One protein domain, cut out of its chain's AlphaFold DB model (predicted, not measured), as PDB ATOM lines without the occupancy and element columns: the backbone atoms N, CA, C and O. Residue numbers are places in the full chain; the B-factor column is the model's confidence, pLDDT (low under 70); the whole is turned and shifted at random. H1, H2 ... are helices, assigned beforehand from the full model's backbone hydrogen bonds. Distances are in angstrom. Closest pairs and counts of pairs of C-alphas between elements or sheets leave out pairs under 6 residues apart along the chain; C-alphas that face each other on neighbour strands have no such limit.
ATOM      1  N   ASP A 135       8.984 106.936 618.026       58.06
ATOM      2  CA  ASP A 135      10.032 105.914 617.931       58.06
ATOM      3  C   ASP A 135       9.545 104.583 617.344       58.06
ATOM      4  O   ASP A 135      10.337 103.643 617.218       58.06
ATOM      5  N   TYR A 136       8.272 104.491 616.929       64.75
ATOM      6  CA  TYR A 136       7.753 103.269 616.328       64.75
ATOM      7  C   TYR A 136       8.546 102.904 615.070       64.75
ATOM      8  O   TYR A 136       8.550 103.614 614.047       64.75
ATOM      9  N   LYS A 137       9.215 101.757 615.170       68.06
ATOM     10  CA  LYS A 137       9.822 101.033 614.065       68.06
ATOM     11  C   LYS A 137       9.006  99.772 613.873       68.06
ATOM     12  O   LYS A 137       8.947  98.945 614.776       68.06
ATOM     13  N   ILE A 138       8.429  99.639 612.682       69.69
ATOM     14  CA  ILE A 138       7.778  98.406 612.243       69.69
ATOM     15  C   ILE A 138       8.781  97.277 612.445       69.69
ATOM     16  O   ILE A 138       9.886  97.316 611.887       69.69
ATOM     17  N   ASN A 139       8.424  96.323 613.300       76.06
ATOM     18  CA  ASN A 139       9.317  95.221 613.617       76.06
ATOM     19  C   ASN A 139       9.395  94.245 612.426       76.06
ATOM     20  O   ASN A 139       8.624  94.331 611.468       76.06
ATOM     21  N   SER A 140      10.348  93.312 612.459       78.25
ATOM     22  CA  SER A 140      10.546  92.368 611.351       78.25
ATOM     23  C   SER A 140       9.310  91.506 611.072       78.25
ATOM     24  O   SER A 140       9.028  91.229 609.914       78.25
ATOM     25  N   HIS A 141       8.549  91.139 612.105       80.75
ATOM     26  CA  HIS A 141       7.348  90.312 611.978       80.75
ATOM     27  C   HIS A 141       6.170  91.085 611.361       80.75
ATOM     28  O   HIS A 141       5.468  90.567 610.500       80.75
ATOM     29  N   GLU A 142       5.924  92.326 611.778       79.38
ATOM     30  CA  GLU A 142       4.893  93.199 611.197       79.38
ATOM     31  C   GLU A 142       5.210  93.516 609.736       79.38
ATOM     32  O   GLU A 142       4.315  93.577 608.895       79.38
ATOM     33  N   ARG A 143       6.500  93.679 609.428       85.06
ATOM     34  CA  ARG A 143       6.986  93.901 608.071       85.06
ATOM     35  C   ARG A 143       6.804  92.669 607.186       85.06
ATOM     36  O   ARG A 143       6.340  92.808 606.060       85.06
ATOM     37  N   GLU A 144       7.119  91.483 607.701       85.62
ATOM     38  CA  GLU A 144       6.864  90.215 607.017       85.62
ATOM     39  C   GLU A 144       5.367  90.004 606.769       85.62
ATOM     40  O   GLU A 144       4.965  89.773 605.632       85.62
ATOM     41  N   HIS A 145       4.528  90.230 607.780       87.75
ATOM     42  CA  HIS A 145       3.075  90.154 607.633       87.75
ATOM     43  C   HIS A 145       2.538  91.154 606.592       87.75
ATOM     44  O   HIS A 145       1.684  90.804 605.780       87.75
ATOM     45  N   ALA A 146       3.067  92.383 606.554       88.62
ATOM     46  CA  ALA A 146       2.702  93.371 605.538       88.62
ATOM     47  C   ALA A 146       3.118  92.950 604.125       88.62
ATOM     48  O   ALA A 146       2.371  93.161 603.169       88.62
ATOM     49  N   ARG A 147       4.301  92.346 603.983       89.19
ATOM     50  CA  ARG A 147       4.778  91.803 602.708       89.19
ATOM     51  C   ARG A 147       3.863  90.680 602.228       89.19
ATOM     52  O   ARG A 147       3.459  90.694 601.068       89.19
ATOM     53  N   ASP A 148       3.520  89.749 603.111       89.81
ATOM     54  CA  ASP A 148       2.677  88.604 602.773       89.81
ATOM     55  C   ASP A 148       1.258  89.067 602.397       89.81
ATOM     56  O   ASP A 148       0.743  88.668 601.356       89.81
ATOM     57  N   PHE A 149       0.693  90.038 603.124       92.81
ATOM     58  CA  PHE A 149      -0.573  90.688 602.762       92.81
ATOM     59  C   PHE A 149      -0.533  91.353 601.370       92.81
ATOM     60  O   PHE A 149      -1.441  91.181 600.549       92.81
ATOM     61  N   LEU A 150       0.528  92.108 601.057       92.19
ATOM     62  CA  LEU A 150       0.685  92.719 599.731       92.19
ATOM     63  C   LEU A 150       0.815  91.666 598.624       92.19
ATOM     64  O   LEU A 150       0.307  91.871 597.519       92.19
ATOM     65  N   PHE A 151       1.476  90.545 598.913       90.19
ATOM     66  CA  PHE A 151       1.609  89.438 597.974       90.19
ATOM     67  C   PHE A 151       0.264  88.747 597.732       90.19
ATOM     68  O   PHE A 151      -0.125  88.564 596.581       90.19
ATOM     69  N   GLU A 152      -0.479  88.423 598.791       91.75
ATOM     70  CA  GLU A 152      -1.805  87.803 598.702       91.75
ATOM     71  C   GLU A 152      -2.779  88.665 597.893       91.75
ATOM     72  O   GLU A 152      -3.431  88.180 596.966       91.75
ATOM     73  N   THR A 153      -2.833  89.968 598.178       92.88
ATOM     74  CA  THR A 153      -3.709  90.896 597.447       92.88
ATOM     75  C   THR A 153      -3.340  91.006 595.965       92.88
ATOM     76  O   THR A 153      -4.238  91.103 595.129       92.88
ATOM     77  N   LEU A 154      -2.051  90.931 595.613       91.00
ATOM     78  CA  LEU A 154      -1.588  90.921 594.219       91.00
ATOM     79  C   LEU A 154      -1.997  89.644 593.461       91.00
ATOM     80  O   LEU A 154      -2.127  89.675 592.238       91.00
ATOM     81  N   GLN A 155      -2.180  88.517 594.159       88.44
ATOM     82  CA  GLN A 155      -2.618  87.257 593.541       88.44
ATOM     83  C   GLN A 155      -4.140  87.170 593.393       88.44
ATOM     84  O   GLN A 155      -4.627  86.580 592.430       88.44
ATOM     85  N   ILE A 156      -4.887  87.722 594.353       91.62
ATOM     86  CA  ILE A 156      -6.350  87.591 594.424       91.62
ATOM     87  C   ILE A 156      -7.059  88.596 593.512       91.62
ATOM     88  O   ILE A 156      -8.077  88.258 592.907       91.62
ATOM     89  N   TYR A 157      -6.559  89.832 593.428       91.94
ATOM     90  CA  TYR A 157      -7.250  90.918 592.730       91.94
ATOM     91  C   TYR A 157      -6.648  91.205 591.346       91.94
ATOM     92  O   TYR A 157      -5.441  91.043 591.158       91.94
ATOM     93  N   PRO A 158      -7.457  91.686 590.377       91.06
ATOM     94  CA  PRO A 158      -6.956  92.122 589.076       91.06
ATOM     95  C   PRO A 158      -5.853  93.178 589.204       91.06
ATOM     96  O   PRO A 158      -5.960  94.090 590.033       91.06
ATOM     97  N   ASP A 159      -4.842  93.109 588.328       90.19
ATOM     98  CA  ASP A 159      -3.677  94.011 588.354       90.19
ATOM     99  C   ASP A 159      -4.096  95.485 588.363       90.19
ATOM    100  O   ASP A 159      -3.508  96.293 589.075       90.19
ATOM    101  N   ILE A 160      -5.141  95.833 587.608       91.81
ATOM    102  CA  ILE A 160      -5.658  97.198 587.515       91.81
ATOM    103  C   ILE A 160      -6.207  97.731 588.848       91.81
ATOM    104  O   ILE A 160      -5.951  98.880 589.203       91.81
ATOM    105  N   ILE A 161      -6.914  96.895 589.609       93.00
ATOM    106  CA  ILE A 161      -7.493  97.267 590.907       93.00
ATOM    107  C   ILE A 161      -6.390  97.341 591.969       93.00
ATOM    108  O   ILE A 161      -6.356  98.270 592.778       93.00
ATOM    109  N   TRP A 162      -5.445  96.398 591.942       93.31
ATOM    110  CA  TRP A 162      -4.285  96.427 592.829       93.31
ATOM    111  C   TRP A 162      -3.423  97.675 592.589       93.31
ATOM    112  O   TRP A 162      -3.035  98.358 593.537       93.31
ATOM    113  N   LEU A 163      -3.197  98.032 591.321       93.12
ATOM    114  CA  LEU A 163      -2.435  99.212 590.915       93.12
ATOM    115  C   LEU A 163      -3.018 100.515 591.481       93.12
ATOM    116  O   LEU A 163      -2.260 101.376 591.930       93.12
ATOM    117  N   ASP A 164      -4.345 100.647 591.499       92.62
ATOM    118  CA  ASP A 164      -5.028 101.821 592.057       92.62
ATOM    119  C   ASP A 164      -4.772 101.983 593.551       92.62
ATOM    120  O   ASP A 164      -4.457 103.082 594.027       92.62
ATOM    121  N   ILE A 165      -4.879 100.878 594.286       93.56
ATOM    122  CA  ILE A 165      -4.658 100.859 595.727       93.56
ATOM    123  C   ILE A 165      -3.195 101.157 596.039       93.56
ATOM    124  O   ILE A 165      -2.912 102.054 596.832       93.56
ATOM    125  N   ILE A 166      -2.250 100.501 595.369       93.69
ATOM    126  CA  ILE A 166      -0.820 100.758 595.579       93.69
ATOM    127  C   ILE A 166      -0.448 102.192 595.198       93.69
ATOM    128  O   ILE A 166       0.268 102.864 595.940       93.69
ATOM    129  N   GLY A 167      -0.993 102.710 594.096       92.44
ATOM    130  CA  GLY A 167      -0.836 104.107 593.702       92.44
ATOM    131  C   GLY A 167      -1.316 105.085 594.778       92.44
ATOM    132  O   GLY A 167      -0.658 106.102 595.019       92.44
ATOM    133  N   LYS A 168      -2.424 104.763 595.463       90.19
ATOM    134  CA  LYS A 168      -2.949 105.539 596.595       90.19
ATOM    135  C   LYS A 168      -2.030 105.456 597.813       90.19
ATOM    136  O   LYS A 168      -1.676 106.496 598.366       90.19
ATOM    137  N   TYR A 169      -1.598 104.254 598.193       91.19
ATOM    138  CA  TYR A 169      -0.732 104.043 599.359       91.19
ATOM    139  C   TYR A 169       0.698 104.584 599.172       91.19
ATOM    140  O   TYR A 169       1.370 104.847 600.167       91.19
ATOM    141  N   LEU A 170       1.129 104.826 597.930       91.62
ATOM    142  CA  LEU A 170       2.377 105.520 597.582       91.62
ATOM    143  C   LEU A 170       2.214 107.041 597.366       91.62
ATOM    144  O   LEU A 170       3.192 107.718 597.056       91.62
ATOM    145  N   GLY A 171       0.993 107.590 597.434       86.19
ATOM    146  CA  GLY A 171       0.725 109.012 597.152       86.19
ATOM    147  C   GLY A 171       0.841 109.424 595.678       86.19
ATOM    148  O   GLY A 171       0.730 110.608 595.331       86.19
ATOM    149  N   LEU A 172       1.051 108.462 594.778       88.94
ATOM    150  CA  LEU A 172       1.228 108.715 593.351       88.94
ATOM    151  C   LEU A 172      -0.085 109.136 592.691       88.94
ATOM    152  O   LEU A 172      -0.070 110.047 591.866       88.94
ATOM    153  N   THR A 173      -1.213 108.532 593.077       86.44
ATOM    154  CA  THR A 173      -2.527 108.800 592.466       86.44
ATOM    155  C   THR A 173      -2.910 110.277 592.563       86.44
ATOM    156  O   THR A 173      -3.231 110.899 591.548       86.44
ATOM    157  N   THR A 174      -2.812 110.875 593.754       80.88
ATOM    158  CA  THR A 174      -3.133 112.294 593.976       80.88
ATOM    159  C   THR A 174      -2.198 113.199 593.179       80.88
ATOM    160  O   THR A 174      -2.653 114.093 592.465       80.88
ATOM    161  N   THR A 175      -0.894 112.910 593.214       83.81
ATOM    162  CA  THR A 175       0.130 113.663 592.475       83.81
ATOM    163  C   THR A 175      -0.122 113.635 590.963       83.81
ATOM    164  O   THR A 175      -0.006 114.653 590.280       83.81
ATOM    165  N   ILE A 176      -0.499 112.473 590.422       84.12
ATOM    166  CA  ILE A 176      -0.808 112.298 588.998       84.12
ATOM    167  C   ILE A 176      -2.077 113.065 588.629       84.12
ATOM    168  O   ILE A 176      -2.046 113.854 587.684       84.12
ATOM    169  N   ARG A 177      -3.165 112.908 589.390       79.38
ATOM    170  CA  ARG A 177      -4.435 113.602 589.118       79.38
ATOM    171  C   ARG A 177      -4.293 115.128 589.154       79.38
ATOM    172  O   ARG A 177      -4.863 115.811 588.299       79.38
ATOM    173  N   VAL A 178      -3.486 115.667 590.074       76.62
ATOM    174  CA  VAL A 178      -3.146 117.103 590.103       76.62
ATOM    175  C   VAL A 178      -2.368 117.502 588.846       76.62
ATOM    176  O   VAL A 178      -2.735 118.478 588.194       76.62
ATOM    177  N   SER A 179      -1.364 116.717 588.437       76.44
ATOM    178  CA  SER A 179      -0.578 117.018 587.228       76.44
ATOM    179  C   SER A 179      -1.409 116.994 585.935       76.44
ATOM    180  O   SER A 179      -1.254 117.874 585.085       76.44
ATOM    181  N   ILE A 180      -2.356 116.055 585.807       72.50
ATOM    182  CA  ILE A 180      -3.305 116.003 584.682       72.50
ATOM    183  C   ILE A 180      -4.197 117.256 584.687       72.50
ATOM    184  O   ILE A 180      -4.402 117.888 583.651       72.50
ATOM    185  N   SER A 181      -4.688 117.662 585.863       65.88
ATOM    186  CA  SER A 181      -5.555 118.841 586.011       65.88
ATOM    187  C   SER A 181      -4.844 120.149 585.645       65.88
ATOM    188  O   SER A 181      -5.426 121.001 584.979       65.88
ATOM    189  N   GLN A 182      -3.569 120.294 586.013       66.81
ATOM    190  CA  GLN A 182      -2.760 121.469 585.665       66.81
ATOM    191  C   GLN A 182      -2.411 121.533 584.171       66.81
ATOM    192  O   GLN A 182      -2.322 122.622 583.600       66.81
ATOM    193  N   THR A 183      -2.229 120.378 583.524       62.78
ATOM    194  CA  THR A 183      -1.945 120.296 582.081       62.78
ATOM    195  C   THR A 183      -3.172 120.717 581.259       62.78
ATOM    196  O   THR A 183      -3.046 121.543 580.350       62.78
ATOM    197  N   ARG A 184      -4.379 120.304 581.686       56.50
ATOM    198  CA  ARG A 184      -5.677 120.689 581.089       56.50
ATOM    199  C   ARG A 184      -5.900 122.197 580.987       56.50
ATOM    200  O   ARG A 184      -6.479 122.662 580.007       56.50
ATOM    201  N   ALA A 185      -5.460 122.970 581.980       47.62
ATOM    202  CA  ALA A 185      -5.664 124.420 582.004       47.62
ATOM    203  C   ALA A 185      -4.870 125.166 580.911       47.62
ATOM    204  O   ALA A 185      -5.164 126.326 580.621       47.62
ATOM    205  N   LYS A 186      -3.867 124.521 580.294       44.06
ATOM    206  CA  LYS A 186      -2.889 125.181 579.417       44.06
ATOM    207  C   LYS A 186      -3.075 124.927 577.917       44.06
ATOM    208  O   LYS A 186      -2.400 125.583 577.129       44.06
ATOM    209  N   GLU A 195      -0.919 112.101 560.291       60.00
ATOM    210  CA  GLU A 195       0.116 111.155 560.744       60.00
ATOM    211  C   GLU A 195       0.427 111.332 562.233       60.00
ATOM    212  O   GLU A 195       0.477 110.365 562.989       60.00
ATOM    213  N   LYS A 196       0.566 112.584 562.683       69.31
ATOM    214  CA  LYS A 196       0.755 112.895 564.099       69.31
ATOM    215  C   LYS A 196      -0.487 112.542 564.904       69.31
ATOM    216  O   LYS A 196      -0.333 112.142 566.045       69.31
ATOM    217  N   GLU A 197      -1.698 112.659 564.369       67.38
ATOM    218  CA  GLU A 197      -2.922 112.268 565.083       67.38
ATOM    219  C   GLU A 197      -3.093 110.742 565.180       67.38
ATOM    220  O   GLU A 197      -3.595 110.257 566.193       67.38
ATOM    221  N   LEU A 198      -2.633 109.987 564.175       65.31
ATOM    222  CA  LEU A 198      -2.581 108.521 564.206       65.31
ATOM    223  C   LEU A 198      -1.546 108.010 565.218       65.31
ATOM    224  O   LEU A 198      -1.863 107.078 565.956       65.31
ATOM    225  N   ILE A 199      -0.376 108.660 565.292       64.69
ATOM    226  CA  ILE A 199       0.726 108.316 566.210       64.69
ATOM    227  C   ILE A 199       0.471 108.821 567.637       64.69
ATOM    228  O   ILE A 199       0.720 108.108 568.605       64.69
ATOM    229  N   SER A 200       0.010 110.063 567.796       63.34
ATOM    230  CA  SER A 200      -0.181 110.675 569.112       63.34
ATOM    231  C   SER A 200      -1.554 110.350 569.689       63.34
ATOM    232  O   SER A 200      -2.597 110.474 569.039       63.34
ATOM    233  N   GLU A 201      -1.577 110.008 570.973       58.66
ATOM    234  CA  GLU A 201      -2.799 110.063 571.761       58.66
ATOM    235  C   GLU A 201      -3.139 111.533 572.026       58.66
ATOM    236  O   GLU A 201      -2.790 112.111 573.055       58.66
ATOM    237  N   THR A 202      -3.792 112.194 571.067       46.31
ATOM    238  CA  THR A 202      -4.192 113.591 571.261       46.31
ATOM    239  C   THR A 202      -5.098 113.702 572.499       46.31
ATOM    240  O   THR A 202      -6.225 113.210 572.520       46.31
ATOM    241  N   GLY A 203      -4.616 114.361 573.554       51.97
ATOM    242  CA  GLY A 203      -5.384 114.654 574.766       51.97
ATOM    243  C   GLY A 203      -5.462 113.521 575.794       51.97
ATOM    244  O   GLY A 203      -6.573 113.121 576.145       51.97
ATOM    245  N   HIS A 204      -4.320 113.105 576.361       47.84
ATOM    246  CA  HIS A 204      -4.267 112.449 577.689       47.84
ATOM    247  C   HIS A 204      -5.175 113.181 578.703       47.84
ATOM    248  O   HIS A 204      -5.929 112.595 579.475       47.84
ATOM    249  N   ASP A 205      -5.249 114.497 578.558       50.75
ATOM    250  CA  ASP A 205      -6.130 115.404 579.270       50.75
ATOM    251  C   ASP A 205      -7.638 115.130 579.138       50.75
ATOM    252  O   ASP A 205      -8.387 115.766 579.856       50.75
ATOM    253  N   LYS A 206      -8.165 114.241 578.285       61.72
ATOM    254  CA  LYS A 206      -9.627 113.981 578.204       61.72
ATOM    255  C   LYS A 206     -10.100 112.766 579.008       61.72
ATOM    256  O   LYS A 206     -11.274 112.726 579.361       61.72
ATOM    257  N   TYR A 207      -9.204 111.839 579.339       78.00
ATOM    258  CA  TYR A 207      -9.527 110.552 579.963       78.00
ATOM    259  C   TYR A 207      -8.796 110.458 581.303       78.00
ATOM    260  O   TYR A 207      -7.619 110.100 581.333       78.00
ATOM    261  N   ILE A 208      -9.429 110.891 582.398       80.56
ATOM    262  CA  ILE A 208      -8.722 111.022 583.683       80.56
ATOM    263  C   ILE A 208      -8.382 109.650 584.224       80.56
ATOM    264  O   ILE A 208      -7.245 109.428 584.634       80.56
ATOM    265  N   GLU A 209      -9.353 108.744 584.241       87.12
ATOM    266  CA  GLU A 209      -9.184 107.454 584.895       87.12
ATOM    267  C   GLU A 209      -8.285 106.525 584.078       87.12
ATOM    268  O   GLU A 209      -7.476 105.802 584.666       87.12
ATOM    269  N   LEU A 210      -8.354 106.601 582.742       88.12
ATOM    270  CA  LEU A 210      -7.432 105.899 581.843       88.12
ATOM    271  C   LEU A 210      -6.012 106.474 581.905       88.12
ATOM    272  O   LEU A 210      -5.043 105.735 582.066       88.12
ATOM    273  N   SER A 211      -5.860 107.799 581.856       85.56
ATOM    274  CA  SER A 211      -4.521 108.401 581.907       85.56
ATOM    275  C   SER A 211      -3.882 108.240 583.282       85.56
ATOM    276  O   SER A 211      -2.678 108.017 583.377       85.56
ATOM    277  N   THR A 212      -4.671 108.308 584.360       87.50
ATOM    278  CA  THR A 212      -4.165 108.081 585.720       87.50
ATOM    279  C   THR A 212      -3.597 106.673 585.844       87.50
ATOM    280  O   THR A 212      -2.465 106.534 586.300       87.50
ATOM    281  N   VAL A 213      -4.323 105.644 585.388       90.25
ATOM    282  CA  VAL A 213      -3.851 104.256 585.489       90.25
ATOM    283  C   VAL A 213      -2.639 103.987 584.596       90.25
ATOM    284  O   VAL A 213      -1.682 103.360 585.039       90.25
ATOM    285  N   GLN A 214      -2.615 104.538 583.381       88.19
ATOM    286  CA  GLN A 214      -1.487 104.389 582.460       88.19
ATOM    287  C   GLN A 214      -0.217 105.063 583.001       88.19
ATOM    288  O   GLN A 214       0.867 104.473 582.997       88.19
ATOM    289  N   ILE A 215      -0.334 106.288 583.526       88.12
ATOM    290  CA  ILE A 215       0.797 106.996 584.139       88.12
ATOM    291  C   ILE A 215       1.246 106.282 585.419       88.12
ATOM    292  O   ILE A 215       2.452 106.174 585.645       88.12
ATOM    293  N   LEU A 216       0.316 105.781 586.241       90.75
ATOM    294  CA  LEU A 216       0.634 104.971 587.423       90.75
ATOM    295  C   LEU A 216       1.440 103.733 587.035       90.75
ATOM    296  O   LEU A 216       2.507 103.508 587.605       90.75
ATOM    297  N   TYR A 217       0.971 102.987 586.033       89.88
ATOM    298  CA  TYR A 217       1.640 101.803 585.504       89.88
ATOM    299  C   TYR A 217       3.076 102.125 585.078       89.88
ATOM    300  O   TYR A 217       4.026 101.553 585.613       89.88
ATOM    301  N   HIS A 218       3.267 103.112 584.197       88.50
ATOM    302  CA  HIS A 218       4.603 103.480 583.718       88.50
ATOM    303  C   HIS A 218       5.511 104.038 584.818       88.50
ATOM    304  O   HIS A 218       6.708 103.743 584.828       88.50
ATOM    305  N   ARG A 219       4.978 104.830 585.760       89.69
ATOM    306  CA  ARG A 219       5.763 105.328 586.900       89.69
ATOM    307  C   ARG A 219       6.205 104.192 587.807       89.69
ATOM    308  O   ARG A 219       7.351 104.203 588.237       89.69
ATOM    309  N   LEU A 220       5.341 103.217 588.074       88.81
ATOM    310  CA  LEU A 220       5.705 102.051 588.874       88.81
ATOM    311  C   LEU A 220       6.762 101.199 588.176       88.81
ATOM    312  O   LEU A 220       7.771 100.873 588.799       88.81
ATOM    313  N   LEU A 221       6.604 100.928 586.877       88.50
ATOM    314  CA  LEU A 221       7.636 100.219 586.121       88.50
ATOM    315  C   LEU A 221       8.982 100.951 586.170       88.50
ATOM    316  O   LEU A 221      10.013 100.339 586.436       88.50
ATOM    317  N   LYS A 222       8.976 102.275 585.985       89.69
ATOM    318  CA  LYS A 222      10.191 103.096 586.004       89.69
ATOM    319  C   LYS A 222      10.837 103.173 587.389       89.69
ATOM    320  O   LYS A 222      12.046 103.015 587.494       89.69
ATOM    321  N   ASN A 223      10.058 103.419 588.441       88.88
ATOM    322  CA  ASN A 223      10.584 103.604 589.797       88.88
ATOM    323  C   ASN A 223      11.260 102.336 590.331       88.88
ATOM    324  O   ASN A 223      12.230 102.428 591.080       88.88
ATOM    325  N   TYR A 224      10.773 101.163 589.919       87.81
ATOM    326  CA  TYR A 224      11.277  99.872 590.382       87.81
ATOM    327  C   TYR A 224      12.051  99.087 589.309       87.81
ATOM    328  O   TYR A 224      12.428  97.945 589.560       87.81
ATOM    329  N   ASN A 225      12.338  99.698 588.147       85.56
ATOM    330  CA  ASN A 225      13.023  99.085 586.998       85.56
ATOM    331  C   ASN A 225      12.407  97.742 586.552       85.56
ATOM    332  O   ASN A 225      13.122  96.774 586.298       85.56
ATOM    333  N   LEU A 226      11.078  97.692 586.474       86.00
ATOM    334  CA  LEU A 226      10.311  96.510 586.078       86.00
ATOM    335  C   LEU A 226      10.046  96.522 584.570       86.00
ATOM    336  O   LEU A 226       9.736  97.572 584.002       86.00
ATOM    337  N   LYS A 227      10.060  95.350 583.931       82.69
ATOM    338  CA  LYS A 227       9.541  95.199 582.558       82.69
ATOM    339  C   LYS A 227       8.030  95.002 582.536       82.69
ATOM    340  O   LYS A 227       7.375  95.396 581.580       82.69
ATOM    341  N   SER A 228       7.475  94.372 583.570       83.62
ATOM    342  CA  SER A 228       6.034  94.156 583.709       83.62
ATOM    343  C   SER A 228       5.643  93.955 585.172       83.62
ATOM    344  O   SER A 228       6.465  93.538 585.987       83.62
ATOM    345  N   LEU A 229       4.364  94.166 585.504       81.81
ATOM    346  CA  LEU A 229       3.838  93.877 586.849       81.81
ATOM    347  C   LEU A 229       3.957  92.392 587.230       81.81
ATOM    348  O   LEU A 229       4.057  92.069 588.412       81.81
ATOM    349  N   LYS A 230       4.042  91.482 586.247       82.31
ATOM    350  CA  LYS A 230       4.264  90.049 586.497       82.31
ATOM    351  C   LYS A 230       5.600  89.779 587.194       82.31
ATOM    352  O   LYS A 230       5.694  88.820 587.949       82.31
ATOM    353  N   GLU A 231       6.610  90.631 587.003       84.25
ATOM    354  CA  GLU A 231       7.903  90.489 587.690       84.25
ATOM    355  C   GLU A 231       7.784  90.689 589.206       84.25
ATOM    356  O   GLU A 231       8.511  90.043 589.958       84.25
ATOM    357  N   ILE A 232       6.827  91.508 589.666       83.88
ATOM    358  CA  ILE A 232       6.558  91.696 591.101       83.88
ATOM    359  C   ILE A 232       6.087  90.374 591.722       83.88
ATOM    360  O   ILE A 232       6.524  90.013 592.810       83.88
ATOM    361  N   ARG A 233       5.260  89.608 590.997       83.31
ATOM    362  CA  ARG A 233       4.752  88.303 591.452       83.31
ATOM    363  C   ARG A 233       5.849  87.245 591.578       83.31
ATOM    364  O   ARG A 233       5.684  86.290 592.327       83.31
ATOM    365  N   LEU A 234       6.945  87.395 590.836       82.88
ATOM    366  CA  LEU A 234       8.044  86.428 590.783       82.88
ATOM    367  C   LEU A 234       9.212  86.797 591.707       82.88
ATOM    368  O   LEU A 234      10.073  85.956 591.959       82.88
ATOM    369  N   ASN A 235       9.271  88.040 592.194       80.50
ATOM    370  CA  ASN A 235      10.423  88.549 592.926       80.50
ATOM    371  C   ASN A 235      10.028  89.223 594.256       80.50
ATOM    372  O   ASN A 235       9.686  90.411 594.277       80.50
ATOM    373  N   PRO A 236      10.196  88.518 595.391       77.69
ATOM    374  CA  PRO A 236       9.897  89.047 596.722       77.69
ATOM    375  C   PRO A 236      10.668  90.329 597.072       77.69
ATOM    376  O   PRO A 236      10.168  91.172 597.812       77.69
ATOM    377  N   THR A 237      11.874  90.524 596.519       83.56
ATOM    378  CA  THR A 237      12.698  91.711 596.817       83.56
ATOM    379  C   THR A 237      12.120  93.001 596.237       83.56
ATOM    380  O   THR A 237      12.350  94.079 596.781       83.56
ATOM    381  N   LEU A 238      11.362  92.915 595.139       85.38
ATOM    382  CA  LEU A 238      10.696  94.075 594.544       85.38
ATOM    383  C   LEU A 238       9.497  94.501 595.386       85.38
ATOM    384  O   LEU A 238       9.321  95.692 595.641       85.38
ATOM    385  N   LEU A 239       8.736  93.527 595.884       86.25
ATOM    386  CA  LEU A 239       7.639  93.776 596.812       86.25
ATOM    387  C   LEU A 239       8.138  94.442 598.103       86.25
ATOM    388  O   LEU A 239       7.517  95.379 598.594       86.25
ATOM    389  N   GLU A 240       9.309  94.033 598.590       86.62
ATOM    390  CA  GLU A 240       9.950  94.612 599.774       86.62
ATOM    391  C   GLU A 240      10.326  96.096 599.596       86.62
ATOM    392  O   GLU A 240      10.184  96.913 600.513       86.62
ATOM    393  N   LYS A 241      10.779  96.475 598.394       88.69
ATOM    394  CA  LYS A 241      11.044  97.881 598.054       88.69
ATOM    395  C   LYS A 241       9.752  98.693 598.029       88.69
ATOM    396  O   LYS A 241       9.704  99.752 598.649       88.69
ATOM    397  N   ILE A 242       8.708  98.166 597.384       89.62
ATOM    398  CA  ILE A 242       7.384  98.804 597.335       89.62
ATOM    399  C   ILE A 242       6.839  99.011 598.749       89.62
ATOM    400  O   ILE A 242       6.409 100.112 599.088       89.62
ATOM    401  N   LEU A 243       6.915  97.982 599.595       90.94
ATOM    402  CA  LEU A 243       6.503  98.061 600.992       90.94
ATOM    403  C   LEU A 243       7.272  99.156 601.740       90.94
ATOM    404  O   LEU A 243       6.663  99.953 602.447       90.94
ATOM    405  N   THR A 244       8.591  99.244 601.561       89.44
ATOM    406  CA  THR A 244       9.412 100.279 602.216       89.44
ATOM    407  C   THR A 244       8.932 101.689 601.872       89.44
ATOM    408  O   THR A 244       8.796 102.528 602.767       89.44
ATOM    409  N   ASP A 245       8.634 101.941 600.598       91.12
ATOM    410  CA  ASP A 245       8.161 103.246 600.140       91.12
ATOM    411  C   ASP A 245       6.730 103.542 600.611       91.12
ATOM    412  O   ASP A 245       6.452 104.670 601.026       91.12
ATOM    413  N   ILE A 246       5.851 102.530 600.648       91.00
ATOM    414  CA  ILE A 246       4.511 102.644 601.249       91.00
ATOM    415  C   ILE A 246       4.636 103.050 602.717       91.00
ATOM    416  O   ILE A 246       4.050 104.046 603.131       91.00
ATOM    417  N   LEU A 247       5.422 102.318 603.507       87.31
ATOM    418  CA  LEU A 247       5.568 102.576 604.940       87.31
ATOM    419  C   LEU A 247       6.151 103.967 605.209       87.31
ATOM    420  O   LEU A 247       5.692 104.664 606.115       87.31
ATOM    421  N   LYS A 248       7.121 104.403 604.397       87.50
ATOM    422  CA  LYS A 248       7.700 105.747 604.482       87.50
ATOM    423  C   LYS A 248       6.663 106.831 604.193       87.50
ATOM    424  O   LYS A 248       6.584 107.802 604.942       87.50
ATOM    425  N   PHE A 249       5.879 106.672 603.125       89.19
ATOM    426  CA  PHE A 249       4.848 107.639 602.752       89.19
ATOM    427  C   PHE A 249       3.708 107.679 603.778       89.19
ATOM    428  O   PHE A 249       3.298 108.759 604.192       89.19
ATOM    429  N   GLN A 250       3.226 106.520 604.231       85.50
ATOM    430  CA  GLN A 250       2.150 106.448 605.220       85.50
ATOM    431  C   GLN A 250       2.582 107.026 606.566       85.50
ATOM    432  O   GLN A 250       1.852 107.838 607.122       85.50
ATOM    433  N   LYS A 251       3.792 106.706 607.051       82.62
ATOM    434  CA  LYS A 251       4.314 107.272 608.307       82.62
ATOM    435  C   LYS A 251       4.369 108.802 608.277       82.62
ATOM    436  O   LYS A 251       4.084 109.421 609.289       82.62
ATOM    437  N   ALA A 252       4.687 109.405 607.130       83.44
ATOM    438  CA  ALA A 252       4.722 110.862 606.980       83.44
ATOM    439  C   ALA A 252       3.336 111.536 607.035       83.44
ATOM    440  O   ALA A 252       3.268 112.747 607.210       83.44
ATOM    441  N   ASN A 253       2.252 110.770 606.869       81.88
ATOM    442  CA  ASN A 253       0.876 111.270 606.875       81.88
ATOM    443  C   ASN A 253       0.083 110.849 608.125       81.88
ATOM    444  O   ASN A 253      -1.105 111.159 608.219       81.88
ATOM    445  N   LEU A 254       0.696 110.109 609.055       83.50
ATOM    446  CA  LEU A 254       0.052 109.746 610.313       83.50
ATOM    447  C   LEU A 254       0.079 110.928 611.292       83.50
ATOM    448  O   LEU A 254       1.055 111.677 611.294       83.50
ATOM    449  N   PRO A 255      -0.952 111.087 612.140       83.00
ATOM    450  CA  PRO A 255      -0.924 112.080 613.206       83.00
ATOM    451  C   PRO A 255       0.162 111.805 614.255       83.00
ATOM    452  O   PRO A 255       0.496 110.649 614.529       83.00
ATOM    453  N   ASP A 256       0.654 112.872 614.886       80.56
ATOM    454  CA  ASP A 256       1.782 112.817 615.823       80.56
ATOM    455  C   ASP A 256       1.360 112.449 617.258       80.56
ATOM    456  O   ASP A 256       2.174 111.955 618.046       80.56
TER     457      ASP A 256
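Overview. This is residues 135 to 186 and 195 to 256 of the 815 residues of an uncharacterized protein of Candidatus Lokiarchaeota archaeon (UniProt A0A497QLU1). Two steeply angled pairs of helices, H1 with H7 and H3 with H5, have the shorter H2 between them, and the small H6 sits by H1 near where H7 begins. Residues 195 to 202, which hold the small H4, stick out as a free arm at one end of the longest axis. The printed part has 114 residues and seven named helices, H1 to H7 in order along the chain, with no named strand; the class is all helix. It is only just loose, close to compact, with a radius of gyration of the C-alphas of 16.4 A, and it is only just elongated, spanning 55 by 36 by 23 A.

Arrangement. H5, residues 208 to 224, touches H3, residues 172 to 184, at a steep tilt of 54 degrees, opposite ways; the closest C-alphas, of Ile 176 and Thr 212, are 6.3 A apart. With residues 213 to 217 alone, H5 touches H2, residues 159 to 169, about perpendicular at 78 degrees; the closest C-alphas are those of Gly 167 and Leu 216, 6.5 A. H2 and H3 touch only at the corner by their link, and only just, with 3 pairs of C-alphas within 8 A; the closest are those of Gly 167 and Thr 173, 5.1 A. H7, residues 236 to 252, only just touches H2, also with 3 such pairs; the closest C-alphas, of Tyr 169 and Ile 246, are 5.7 A apart. H1, residues 140 to 156, touches H7 at a steep tilt of 69 degrees, only just short of perpendicular; the closest C-alphas are those of Arg 147 and Glu 240, 6.6 A. H6, residues 230 to 234, only just touches H1, with 3 pairs within 8 A; the closest C-alphas are those of Phe 151 and Arg 233, 7.3 A. H4, residues 195 to 199, is apart from the other helices. In H1 to H7 every O i to N i+4 pair is within hydrogen-bond range.

Along the chain. H1 begins with C-alpha 140 at (10.546, 92.368, 611.351) and is 24.4 A long. H2 is 15.2 A long and H3 18.5 A. H5 begins with C-alpha 208 at (-8.722, 111.022, 583.683) and is 23.9 A long. H7, 24.7 A, ends with C-alpha 252 at (4.722, 110.862, 606.980).

Size, cuts and confidence. The C-alphas of Asp 135 and Glu 195 are the two farthest apart, 58.3 A. Residues 187 to 194 are cut out, and C-alphas 186 and 195 are 23.5 A apart across the cut. Of the links that are printed whole, none is long. The pLDDT is under 70 at residues 135 to 138, 181 to 186 and 195 to 206.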